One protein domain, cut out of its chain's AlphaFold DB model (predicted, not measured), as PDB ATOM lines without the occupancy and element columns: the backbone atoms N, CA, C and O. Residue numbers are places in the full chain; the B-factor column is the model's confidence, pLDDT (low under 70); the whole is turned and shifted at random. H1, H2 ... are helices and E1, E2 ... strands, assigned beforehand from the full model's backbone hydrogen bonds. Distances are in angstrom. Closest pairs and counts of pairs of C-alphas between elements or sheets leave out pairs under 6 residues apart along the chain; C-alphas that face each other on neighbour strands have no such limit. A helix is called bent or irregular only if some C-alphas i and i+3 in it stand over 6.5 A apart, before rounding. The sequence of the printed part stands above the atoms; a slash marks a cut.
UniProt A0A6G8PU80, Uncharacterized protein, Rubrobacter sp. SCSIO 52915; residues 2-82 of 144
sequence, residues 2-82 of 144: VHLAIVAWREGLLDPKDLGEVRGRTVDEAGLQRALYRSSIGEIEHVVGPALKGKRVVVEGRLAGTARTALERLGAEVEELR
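AT A GLANCE: This is residues 2 to 82 of the 144 residues of an uncharacterized protein of Rubrobacter sp. SCSIO 52915 (UniProt A0A6G8PU80). Two small lobes stand end to end along the longest axis: one is a triangle of three helices, H1, H2 and H3, and the other is a parallel pair of strands, E1 and E2, with H4 over one face. H3 and H4 are near each other where the lobes meet, while the unnamed residues 11 to 28 loop out on the helical lobe, with Arg 23 at the far end from Arg 82. The printed part has 81 residues, with four named helices and two named strands in the order H1, H2, H3, E1, H4, E2; the class is mostly helix. It is compact, with a radius of gyration of the C-alphas of 12.7 A, yet elongated in outline, spanning 38 by 20 by 19 A.

IN THESE COORDINATES: H1, residues 2 to 10, begins with C-alpha 2 at (-63.604, 126.471, -12.192) and is 12.6 A long from first to last C-alpha. H2, residues 29 to 38, is 14.3 A long. H3, residues 41 to 52, is the longest helix at 15.3 A; it is irregular, but only just, with C-alphas 47 and 50 6.7 A apart. E1, residues 56 to 60, is 12.8 A long and begins with C-alpha 56 at (-80.787, 131.814, -13.846). H4, residues 65 to 73, is 12.3 A long. E2, residues 77 to 81, is 12.5 A long and ends with C-alpha 81 at (-82.201, 125.596, -3.858).

HOW THE PARTS SIT: H1 and H2 form a helical hairpin and touch; their closest C-alphas, of Val 2 and Leu 36, are 6.0 A apart, and they run opposite ways at a tilt of 38 degrees, only just steep. H1 also touches H3, the closest C-alphas being those of Ala 5 and Val 48 at 6.3 A; they run the same way at a steep tilt of 39 degrees. H2 and H3 are close but not clearly touching, with the C-alphas of Leu 36 and Ile 44 7.1 A apart. E1, H4 and E2 form a strand-helix-strand unit, two parallel neighbour strands with a helix between them along the chain, and its crossover is right-handed. E1 and E2 are parallel at 24 degrees, with N 57 and O 77 at 2.8 A and N 81 and O 59 at 2.9 A, within hydrogen-bond range. The closest C-alphas of H4 and E2, those of Glu 72 and Val 78, are 7.0 A apart. H1 is apart from E1, H4 and E2. Every O i to N i+4 pair is within hydrogen-bond range in H1, H2 and H4; in H3 6 of 8 are.

THE WHOLE: The two farthest C-alphas, of Arg 23 and Arg 82, are 39.5 A apart. The printed part has no cut. The link from H1 to H2, 18 residues, is long; the other links are tight. The mean pLDDT of the printed part is 74.0, and 23 residues are under 70, among them residues 22 to 26, 58 to 65 and 77 to 82.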
ATOM      1  N   VAL A   2     -64.065 127.586 -11.325       76.56
ATOM      2  CA  VAL A   2     -63.604 126.471 -12.192       76.56
ATOM      3  C   VAL A   2     -64.704 125.443 -12.483       76.56
ATOM      4  O   VAL A   2     -64.981 125.151 -13.639       76.56
ATOM      5  N   HIS A   3     -65.396 124.954 -11.448       76.19
ATOM      6  CA  HIS A   3     -66.481 123.984 -11.629       76.19
ATOM      7  C   HIS A   3     -67.618 124.530 -12.510       76.19
ATOM      8  O   HIS A   3     -68.202 123.804 -13.308       76.19
ATOM      9  N   LEU A   4     -67.910 125.822 -12.396       74.25
ATOM     10  CA  LEU A   4     -68.974 126.468 -13.151       74.25
ATOM     11  C   LEU A   4     -68.575 126.674 -14.621       74.25
ATOM     12  O   LEU A   4     -69.400 126.474 -15.505       74.25
ATOM     13  N   ALA A   5     -67.300 126.966 -14.893       76.38
ATOM     14  CA  ALA A   5     -66.756 127.001 -16.249       76.38
ATOM     15  C   ALA A   5     -66.778 125.617 -16.928       76.38
ATOM     16  O   ALA A   5     -67.082 125.525 -18.113       76.38
ATOM     17  N   ILE A   6     -66.527 124.532 -16.181       80.44
ATOM     18  CA  ILE A   6     -66.648 123.155 -16.697       80.44
ATOM     19  C   ILE A   6     -68.103 122.831 -17.055       80.44
ATOM     20  O   ILE A   6     -68.361 122.264 -18.114       80.44
ATOM     21  N   VAL A   7     -69.059 123.211 -16.200       78.62
ATOM     22  CA  VAL A   7     -70.492 123.031 -16.486       78.62
ATOM     23  C   VAL A   7     -70.901 123.849 -17.712       78.62
ATOM     24  O   VAL A   7     -71.524 123.305 -18.617       78.62
ATOM     25  N   ALA A   8     -70.478 125.112 -17.805       78.75
ATOM     26  CA  ALA A   8     -70.743 125.952 -18.972       78.75
ATOM     27  C   ALA A   8     -70.171 125.354 -20.271       78.75
ATOM     28  O   ALA A   8     -70.829 125.405 -21.305       78.75
ATOM     29  N   TRP A   9     -68.985 124.739 -20.221       80.50
ATOM     30  CA  TRP A   9     -68.408 124.028 -21.365       80.50
ATOM     31  C   TRP A   9     -69.208 122.782 -21.757       80.50
ATOM     32  O   TRP A   9     -69.478 122.582 -22.940       80.50
ATOM     33  N   ARG A  10     -69.638 121.970 -20.779       79.25
ATOM     34  CA  ARG A  10     -70.481 120.785 -21.030       79.25
ATOM     35  C   ARG A  10     -71.819 121.148 -21.677       79.25
ATOM     36  O   ARG A  10     -72.276 120.427 -22.554       79.25
ATOM     37  N   GLU A  11     -72.396 122.281 -21.290       78.94
ATOM     38  CA  GLU A  11     -73.625 122.839 -21.873       78.94
ATOM     39  C   GLU A  11     -73.390 123.547 -23.226       78.94
ATOM     40  O   GLU A  11     -74.311 124.131 -23.797       78.94
ATOM     41  N   GLY A  12     -72.158 123.538 -23.753       76.44
ATOM     42  CA  GLY A  12     -71.806 124.177 -25.026       76.44
ATOM     43  C   GLY A  12     -71.841 125.709 -24.993       76.44
ATOM     44  O   GLY A  12     -71.868 126.348 -26.042       76.44
ATOM     45  N   LEU A  13     -71.854 126.308 -23.801       74.56
ATOM     46  CA  LEU A  13     -71.926 127.756 -23.586       74.56
ATOM     47  C   LEU A  13     -70.550 128.426 -23.493       74.56
ATOM     48  O   LEU A  13     -70.479 129.645 -23.365       74.56
ATOM     49  N   LEU A  14     -69.475 127.638 -23.514       78.56
ATOM     50  CA  LEU A  14     -68.099 128.097 -23.381       78.56
ATOM     51  C   LEU A  14     -67.236 127.394 -24.429       78.56
ATOM     52  O   LEU A  14     -67.240 126.165 -24.486       78.56
ATOM     53  N   ASP A  15     -66.483 128.146 -25.236       77.94
ATOM     54  CA  ASP A  15     -65.468 127.576 -26.126       77.94
ATOM     55  C   ASP A  15     -64.115 127.561 -25.387       77.94
ATOM     56  O   ASP A  15     -63.639 128.609 -24.944       77.94
ATOM     57  N   PRO A  16     -63.447 126.399 -25.235       74.88
ATOM     58  CA  PRO A  16     -62.120 126.322 -24.630       74.88
ATOM     59  C   PRO A  16     -61.093 127.244 -25.289       74.88
ATOM     60  O   PRO A  16     -60.120 127.616 -24.643       74.88
ATOM     61  N   LYS A  17     -61.278 127.607 -26.562       77.19
ATOM     62  CA  LYS A  17     -60.367 128.494 -27.299       77.19
ATOM     63  C   LYS A  17     -60.351 129.927 -26.773       77.19
ATOM     64  O   LYS A  17     -59.361 130.616 -27.006       77.19
ATOM     65  N   ASP A  18     -61.397 130.339 -26.062       75.06
ATOM     66  CA  ASP A  18     -61.489 131.668 -25.456       75.06
ATOM     67  C   ASP A  18     -60.589 131.800 -24.214       75.06
ATOM     68  O   ASP A  18     -60.327 132.908 -23.748       75.06
ATOM     69  N   LEU A  19     -60.069 130.680 -23.695       77.50
ATOM     70  CA  LEU A  19     -59.038 130.665 -22.658       77.50
ATOM     71  C   LEU A  19     -57.651 130.798 -23.298       77.50
ATOM     72  O   LEU A  19     -57.243 129.966 -24.118       77.50
ATOM     73  N   GLY A  20     -56.868 131.789 -22.864       71.06
ATOM     74  CA  GLY A  20     -55.518 132.033 -23.384       71.06
ATOM     75  C   GLY A  20     -54.574 130.840 -23.189       71.06
ATOM     76  O   GLY A  20     -53.715 130.564 -24.031       71.06
ATOM     77  N   GLU A  21     -54.794 130.065 -22.126       75.25
ATOM     78  CA  GLU A  21     -54.019 128.867 -21.782       75.25
ATOM     79  C   GLU A  21     -54.240 127.681 -22.741       75.25
ATOM     80  O   GLU A  21     -53.389 126.794 -22.846       75.25
ATOM     81  N   VAL A  22     -55.352 127.653 -23.483       69.44
ATOM     82  CA  VAL A  22     -55.709 126.534 -24.373       69.44
ATOM     83  C   VAL A  22     -55.036 126.641 -25.750       69.44
ATOM     84  O   VAL A  22     -54.904 125.637 -26.461       69.44
ATOM     85  N   ARG A  23     -54.534 127.829 -26.127       65.00
ATOM     86  CA  ARG A  23     -53.817 128.099 -27.395       65.00
ATOM     87  C   ARG A  23     -54.483 127.461 -28.629       65.00
ATOM     88  O   ARG A  23     -53.801 126.916 -29.497       65.00
ATOM     89  N   GLY A  24     -55.815 127.477 -28.694       61.75
ATOM     90  CA  GLY A  24     -56.568 126.986 -29.851       61.75
ATOM     91  C   GLY A  24     -56.637 125.460 -30.025       61.75
ATOM     92  O   GLY A  24     -57.077 125.004 -31.082       61.75
ATOM     93  N   ARG A  25     -56.207 124.653 -29.043       64.75
ATOM     94  CA  ARG A  25     -56.294 123.182 -29.121       64.75
ATOM     95  C   ARG A  25     -57.669 122.674 -28.696       64.75
ATOM     96  O   ARG A  25     -58.299 123.234 -27.808       64.75
ATOM     97  N   THR A  26     -58.109 121.566 -29.291       67.56
ATOM     98  CA  THR A  26     -59.228 120.780 -28.756       67.56
ATOM     99  C   THR A  26     -58.785 120.150 -27.443       67.56
ATOM    100  O   THR A  26     -57.774 119.442 -27.418       67.56
ATOM    101  N   VAL A  27     -59.511 120.424 -26.364       74.06
ATOM    102  CA  VAL A  27     -59.141 119.983 -25.018       74.06
ATOM    103  C   VAL A  27     -60.185 119.021 -24.482       74.06
ATOM    104  O   VAL A  27     -61.382 119.232 -24.654       74.06
ATOM    105  N   ASP A  28     -59.709 117.959 -23.844       82.06
ATOM    106  CA  ASP A  28     -60.517 117.088 -23.005       82.06
ATOM    107  C   ASP A  28     -60.886 117.793 -21.689       82.06
ATOM    108  O   ASP A  28     -60.300 118.813 -21.321       82.06
ATOM    109  N   GLU A  29     -61.842 117.240 -20.942       79.00
ATOM    110  CA  GLU A  29     -62.285 117.823 -19.668       79.00
ATOM    111  C   GLU A  29     -61.121 118.013 -18.682       79.00
ATOM    112  O   GLU A  29     -61.003 119.052 -18.034       79.00
ATOM    113  N   ALA A  30     -60.209 117.038 -18.621       81.12
ATOM    114  CA  ALA A  30     -59.036 117.097 -17.758       81.12
ATOM    115  C   ALA A  30     -58.051 118.201 -18.183       81.12
ATOM    116  O   ALA A  30     -57.436 118.850 -17.334       81.12
ATOM    117  N   GLY A  31     -57.872 118.431 -19.484       80.94
ATOM    118  CA  GLY A  31     -57.044 119.518 -19.983       80.94
ATOM    119  C   GLY A  31     -57.708 120.885 -19.822       80.94
ATOM    120  O   GLY A  31     -57.008 121.834 -19.471       80.94
ATOM    121  N   LEU A  32     -59.034 120.987 -19.974       82.81
ATOM    122  CA  LEU A  32     -59.780 122.212 -19.679       82.81
ATOM    123  C   LEU A  32     -59.672 122.557 -18.193       82.81
ATOM    124  O   LEU A  32     -59.367 123.691 -17.841       82.81
ATOM    125  N   GLN A  33     -59.840 121.569 -17.316       83.75
ATOM    126  CA  GLN A  33     -59.674 121.747 -15.880       83.75
ATOM    127  C   GLN A  33     -58.261 122.248 -15.542       83.75
ATOM    128  O   GLN A  33     -58.112 123.197 -14.775       83.75
ATOM    129  N   ARG A  34     -57.214 121.673 -16.154       83.12
ATOM    130  CA  ARG A  34     -55.831 122.158 -15.989       83.12
ATOM    131  C   ARG A  34     -55.645 123.593 -16.485       83.12
ATOM    132  O   ARG A  34     -54.938 124.346 -15.820       83.12
ATOM    133  N   ALA A  35     -56.249 123.960 -17.614       83.00
ATOM    134  CA  ALA A  35     -56.199 125.323 -18.139       83.00
ATOM    135  C   ALA A  35     -56.890 126.304 -17.180       83.00
ATOM    136  O   ALA A  35     -56.282 127.282 -16.770       83.00
ATOM    137  N   LEU A  36     -58.094 125.975 -16.708       83.62
ATOM    138  CA  LEU A  36     -58.844 126.787 -15.748       83.62
ATOM    139  C   LEU A  36     -58.116 126.968 -14.411       83.62
ATOM    140  O   LEU A  36     -58.217 128.028 -13.807       83.62
ATOM    141  N   TYR A  37     -57.372 125.965 -13.937       85.06
ATOM    142  CA  TYR A  37     -56.550 126.115 -12.730       85.06
ATOM    143  C   TYR A  37     -55.303 126.986 -12.933       85.06
ATOM    144  O   TYR A  37     -54.749 127.472 -11.948       85.06
ATOM    145  N   ARG A  38     -54.839 127.161 -14.176       83.75
ATOM    146  CA  ARG A  38     -53.713 128.046 -14.521       83.75
ATOM    147  C   ARG A  38     -54.165 129.455 -14.892       83.75
ATOM    148  O   ARG A  38     -53.391 130.391 -14.724       83.75
ATOM    149  N   SER A  39     -55.400 129.599 -15.359       81.44
ATOM    150  CA  SER A  39     -56.014 130.881 -15.675       81.44
ATOM    151  C   SER A  39     -56.312 131.701 -14.426       81.44
ATOM    152  O   SER A  39     -56.629 131.189 -13.350       81.44
ATOM    153  N   SER A  40     -56.233 133.019 -14.585       82.75
ATOM    154  CA  SER A  40     -56.596 133.947 -13.517       82.75
ATOM    155  C   SER A  40     -58.112 133.969 -13.293       82.75
ATOM    156  O   SER A  40     -58.895 133.716 -14.209       82.75
ATOM    157  N   ILE A  41     -58.546 134.344 -12.086       78.06
ATOM    158  CA  ILE A  41     -59.978 134.462 -11.763       78.06
ATOM    159  C   ILE A  41     -60.706 135.421 -12.724       78.06
ATOM    160  O   ILE A  41     -61.814 135.124 -13.155       78.06
ATOM    161  N   GLY A  42     -60.056 136.524 -13.117       79.31
ATOM    162  CA  GLY A  42     -60.627 137.527 -14.017       79.31
ATOM    163  C   GLY A  42     -60.757 137.043 -15.461       79.31
ATOM    164  O   GLY A  42     -61.709 137.406 -16.143       79.31
ATOM    165  N   GLU A  43     -59.845 136.185 -15.921       78.88
ATOM    166  CA  GLU A  43     -59.946 135.547 -17.239       78.88
ATOM    167  C   GLU A  43     -61.133 134.576 -17.278       78.88
ATOM    168  O   GLU A  43     -61.947 134.623 -18.196       78.88
ATOM    169  N   ILE A  44     -61.300 133.768 -16.225       79.62
ATOM    170  CA  ILE A  44     -62.448 132.861 -16.094       79.62
ATOM    171  C   ILE A  44     -63.757 133.662 -16.051       79.62
ATOM    172  O   ILE A  44     -64.718 133.292 -16.718       79.62
ATOM    173  N   GLU A  45     -63.804 134.770 -15.310       80.44
ATOM    174  CA  GLU A  45     -64.965 135.668 -15.273       80.44
ATOM    175  C   GLU A  45     -65.268 136.306 -16.634       80.44
ATOM    176  O   GLU A  45     -66.435 136.448 -16.985       80.44
ATOM    177  N   HIS A  46     -64.246 136.662 -17.415       81.81
ATOM    178  CA  HIS A  46     -64.432 137.244 -18.743       81.81
ATOM    179  C   HIS A  46     -65.058 136.254 -19.729       81.81
ATOM    180  O   HIS A  46     -65.944 136.632 -20.490       81.81
ATOM    181  N   VAL A  47     -64.635 134.989 -19.685       80.12
ATOM    182  CA  VAL A  47     -65.158 133.936 -20.568       80.12
ATOM    183  C   VAL A  47     -66.544 133.465 -20.109       80.12
ATOM    184  O   VAL A  47     -67.448 133.265 -20.915       80.12
ATOM    185  N   VAL A  48     -66.747 133.319 -18.798       77.50
ATOM    186  CA  VAL A  48     -68.000 132.802 -18.221       77.50
ATOM    187  C   VAL A  48     -69.082 133.884 -18.111       77.50
ATOM    188  O   VAL A  48     -70.271 133.581 -18.194       77.50
ATOM    189  N   GLY A  49     -68.702 135.150 -17.942       77.00
ATOM    190  CA  GLY A  49     -69.623 136.270 -17.748       77.00
ATOM    191  C   GLY A  49     -70.683 136.408 -18.844       77.00
ATOM    192  O   GLY A  49     -71.869 136.439 -18.515       77.00
ATOM    193  N   PRO A  50     -70.318 136.431 -20.139       79.12
ATOM    194  CA  PRO A  50     -71.283 136.466 -21.236       79.12
ATOM    195  C   PRO A  50     -72.240 135.269 -21.244       79.12
ATOM    196  O   PRO A  50     -73.419 135.438 -21.543       79.12
ATOM    197  N   ALA A  51     -71.756 134.078 -20.879       72.38
ATOM    198  CA  ALA A  51     -72.565 132.863 -20.827       72.38
ATOM    199  C   ALA A  51     -73.601 132.884 -19.689       72.38
ATOM    200  O   ALA A  51     -74.657 132.257 -19.808       72.38
ATOM    201  N   LEU A  52     -73.299 133.602 -18.603       72.06
ATOM    202  CA  LEU A  52     -74.138 133.724 -17.412       72.06
ATOM    203  C   LEU A  52     -75.069 134.939 -17.406       72.06
ATOM    204  O   LEU A  52     -76.075 134.927 -16.696       72.06
ATOM    205  N   LYS A  53     -74.750 135.983 -18.171       76.31
ATOM    206  CA  LYS A  53     -75.495 137.243 -18.169       76.31
ATOM    207  C   LYS A  53     -76.966 137.019 -18.536       76.31
ATOM    208  O   LYS A  53     -77.280 136.605 -19.649       76.31
ATOM    209  N   GLY A  54     -77.871 137.330 -17.604       68.31
ATOM    210  CA  GLY A  54     -79.318 137.177 -17.784       68.31
ATOM    211  C   GLY A  54     -79.826 135.735 -17.693       68.31
ATOM    212  O   GLY A  54     -80.995 135.490 -17.990       68.31
ATOM    213  N   LYS A  55     -78.979 134.776 -17.295       74.81
ATOM    214  CA  LYS A  55     -79.397 133.399 -17.014       74.81
ATOM    215  C   LYS A  55     -79.622 133.194 -15.521       74.81
ATOM    216  O   LYS A  55     -78.943 133.786 -14.682       74.81
ATOM    217  N   ARG A  56     -80.567 132.308 -15.205       66.06
ATOM    218  CA  ARG A  56     -80.787 131.814 -13.846       66.06
ATOM    219  C   ARG A  56     -79.819 130.682 -13.560       66.06
ATOM    220  O   ARG A  56     -79.806 129.683 -14.277       66.06
ATOM    221  N   VAL A  57     -79.006 130.854 -12.527       73.12
ATOM    222  CA  VAL A  57     -78.104 129.825 -12.021       73.12
ATOM    223  C   VAL A  57     -78.745 129.249 -10.775       73.12
ATOM    224  O   VAL A  57     -78.780 129.889  -9.723       73.12
ATOM    225  N   VAL A  58     -79.264 128.035 -10.917       69.56
ATOM    226  CA  VAL A  58     -79.787 127.269  -9.795       69.56
ATOM    227  C   VAL A  58     -78.619 126.538  -9.151       69.56
ATOM    228  O   VAL A  58     -77.923 125.774  -9.823       69.56
ATOM    229  N   VAL A  59     -78.376 126.794  -7.869       69.44
ATOM    230  CA  VAL A  59     -77.324 126.100  -7.120       69.44
ATOM    231  C   VAL A  59     -77.952 125.222  -6.055       69.44
ATOM    232  O   VAL A  59     -78.749 125.687  -5.243       69.44
ATOM    233  N   GLU A  60     -77.583 123.943  -6.069       63.47
ATOM    234  CA  GLU A  60     -77.944 123.000  -5.018       63.47
ATOM    235  C   GLU A  60     -77.123 123.306  -3.756       63.47
ATOM    236  O   GLU A  60     -75.900 123.153  -3.739       63.47
ATOM    237  N   GLY A  61     -77.796 123.750  -2.691       64.94
ATOM    238  CA  GLY A  61     -77.168 124.063  -1.406       64.94
ATOM    239  C   GLY A  61     -76.753 125.528  -1.235       64.94
ATOM    240  O   GLY A  61     -77.190 126.421  -1.957       64.94
ATOM    241  N   ARG A  62     -75.933 125.796  -0.209       59.12
ATOM    242  CA  ARG A  62     -75.523 127.160   0.158       59.12
ATOM    243  C   ARG A  62     -74.268 127.563  -0.609       59.12
ATOM    244  O   ARG A  62     -73.202 126.972  -0.431       59.12
ATOM    245  N   LEU A  63     -74.371 128.620  -1.407       67.19
ATOM    246  CA  LEU A  63     -73.200 129.267  -1.985       67.19
ATOM    247  C   LEU A  63     -72.404 129.984  -0.893       67.19
ATOM    248  O   LEU A  63     -72.960 130.656  -0.022       67.19
ATOM    249  N   ALA A  64     -71.075 129.893  -0.956       66.56
ATOM    250  CA  ALA A  64     -70.226 130.784  -0.174       66.56
ATOM    251  C   ALA A  64     -70.552 132.242  -0.549       66.56
ATOM    252  O   ALA A  64     -70.716 132.549  -1.732       66.56
ATOM    253  N   GLY A  65     -70.612 133.151   0.432       66.50
ATOM    254  CA  GLY A  65     -71.015 134.547   0.193       66.50
ATOM    255  C   GLY A  65     -70.198 135.242  -0.905       66.50
ATOM    256  O   GLY A  65     -70.745 135.989  -1.707       66.50
ATOM    257  N   THR A  66     -68.912 134.908  -1.023       71.06
ATOM    258  CA  THR A  66     -68.029 135.393  -2.095       71.06
ATOM    259  C   THR A  66     -68.429 134.891  -3.484       71.06
ATOM    260  O   THR A  66     -68.353 135.643  -4.452       71.06
ATOM    261  N   ALA A  67     -68.881 133.640  -3.595       67.31
ATOM    262  CA  ALA A  67     -69.338 133.051  -4.850       67.31
ATOM    263  C   ALA A  67     -70.675 133.653  -5.298       67.31
ATOM    264  O   ALA A  67     -70.856 133.914  -6.485       67.31
ATOM    265  N   ARG A  68     -71.578 133.937  -4.352       70.50
ATOM    266  CA  ARG A  68     -72.842 134.624  -4.635       70.50
ATOM    267  C   ARG A  68     -72.608 136.024  -5.199       70.50
ATOM    268  O   ARG A  68     -73.123 136.337  -6.265       70.50
ATOM    269  N   THR A  69     -71.780 136.835  -4.540       75.19
ATOM    270  CA  THR A  69     -71.460 138.189  -5.026       75.19
ATOM    271  C   THR A  69     -70.773 138.160  -6.393       75.19
ATOM    272  O   THR A  69     -71.035 139.024  -7.225       75.19
ATOM    273  N   ALA A  70     -69.921 137.162  -6.657       72.44
ATOM    274  CA  ALA A  70     -69.306 136.991  -7.972       72.44
ATOM    275  C   ALA A  70     -70.349 136.677  -9.060       72.44
ATOM    276  O   ALA A  70     -70.299 137.266 -10.136       72.44
ATOM    277  N   LEU A  71     -71.326 135.809  -8.782       75.44
ATOM    278  CA  LEU A  71     -72.402 135.481  -9.723       75.44
ATOM    279  C   LEU A  71     -73.344 136.664  -9.979       75.44
ATOM    280  O   LEU A  71     -73.634 136.974 -11.135       75.44
ATOM    281  N   GLU A  72     -73.751 137.373  -8.925       76.62
ATOM    282  CA  GLU A  72     -74.563 138.591  -9.039       76.62
ATOM    283  C   GLU A  72     -73.825 139.671  -9.855       76.62
ATOM    284  O   GLU A  72     -74.415 140.310 -10.725       76.62
ATOM    285  N   ARG A  73     -72.504 139.822  -9.661       75.00
ATOM    286  CA  ARG A  73     -71.662 140.748 -10.442       75.00
ATOM    287  C   ARG A  73     -71.594 140.390 -11.929       75.00
ATOM    288  O   ARG A  73     -71.459 141.286 -12.759       75.00
ATOM    289  N   LEU A  74     -71.698 139.108 -12.269       71.88
ATOM    290  CA  LEU A  74     -71.747 138.628 -13.654       71.88
ATOM    291  C   LEU A  74     -73.150 138.751 -14.277       71.88
ATOM    292  O   LEU A  74     -73.329 138.441 -15.455       71.88
ATOM    293  N   GLY A  75     -74.138 139.247 -13.524       69.00
ATOM    294  CA  GLY A  75     -75.509 139.431 -13.994       69.00
ATOM    295  C   GLY A  75     -76.307 138.131 -14.068       69.00
ATOM    296  O   GLY A  75     -77.264 138.061 -14.839       69.00
ATOM    297  N   ALA A  76     -75.901 137.109 -13.310       76.06
ATOM    298  CA  ALA A  76     -76.681 135.895 -13.122       76.06
ATOM    299  C   ALA A  76     -77.694 136.088 -11.987       76.06
ATOM    300  O   ALA A  76     -77.349 136.583 -10.912       76.06
ATOM    301  N   GLU A  77     -78.933 135.652 -12.206       66.38
ATOM    302  CA  GLU A  77     -79.907 135.500 -11.124       66.38
ATOM    303  C   GLU A  77     -79.594 134.196 -10.385       66.38
ATOM    304  O   GLU A  77     -79.668 133.114 -10.970       66.38
ATOM    305  N   VAL A  78     -79.191 134.296  -9.119       65.62
ATOM    306  CA  VAL A  78     -78.838 133.133  -8.299       65.62
ATOM    307  C   VAL A  78     -80.064 132.677  -7.528       65.62
ATOM    308  O   VAL A  78     -80.566 133.399  -6.665       65.62
ATOM    309  N   GLU A  79     -80.513 131.461  -7.810       62.91
ATOM    310  CA  GLU A  79     -81.571 130.806  -7.051       62.91
ATOM    311  C   GLU A  79     -80.937 129.663  -6.253       62.91
ATOM    312  O   GLU A  79     -80.537 128.630  -6.792       62.91
ATOM    313  N   GLU A  80     -80.754 129.889  -4.952       58.38
ATOM    314  CA  GLU A  80     -80.257 128.863  -4.036       58.38
ATOM    315  C   GLU A  80     -81.409 127.901  -3.738       58.38
ATOM    316  O   GLU A  80     -82.338 128.238  -2.995       58.38
ATOM    317  N   LEU A  81     -81.350 126.691  -4.304       56.50
ATOM    318  CA  LEU A  81     -82.201 125.596  -3.858       56.50
ATOM    319  C   LEU A  81     -81.722 125.212  -2.465       56.50
ATOM    320  O   LEU A  81     -80.769 124.449  -2.273       56.50
ATOM    321  N   ARG A  82     -82.384 125.802  -1.474       52.31
ATOM    322  CA  ARG A  82     -82.212 125.467  -0.073       52.31
ATOM    323  C   ARG A  82     -82.625 124.005   0.086       52.31
ATOM    324  O   ARG A  82     -83.814 123.715   0.150       52.31
TER     325      ARG A  82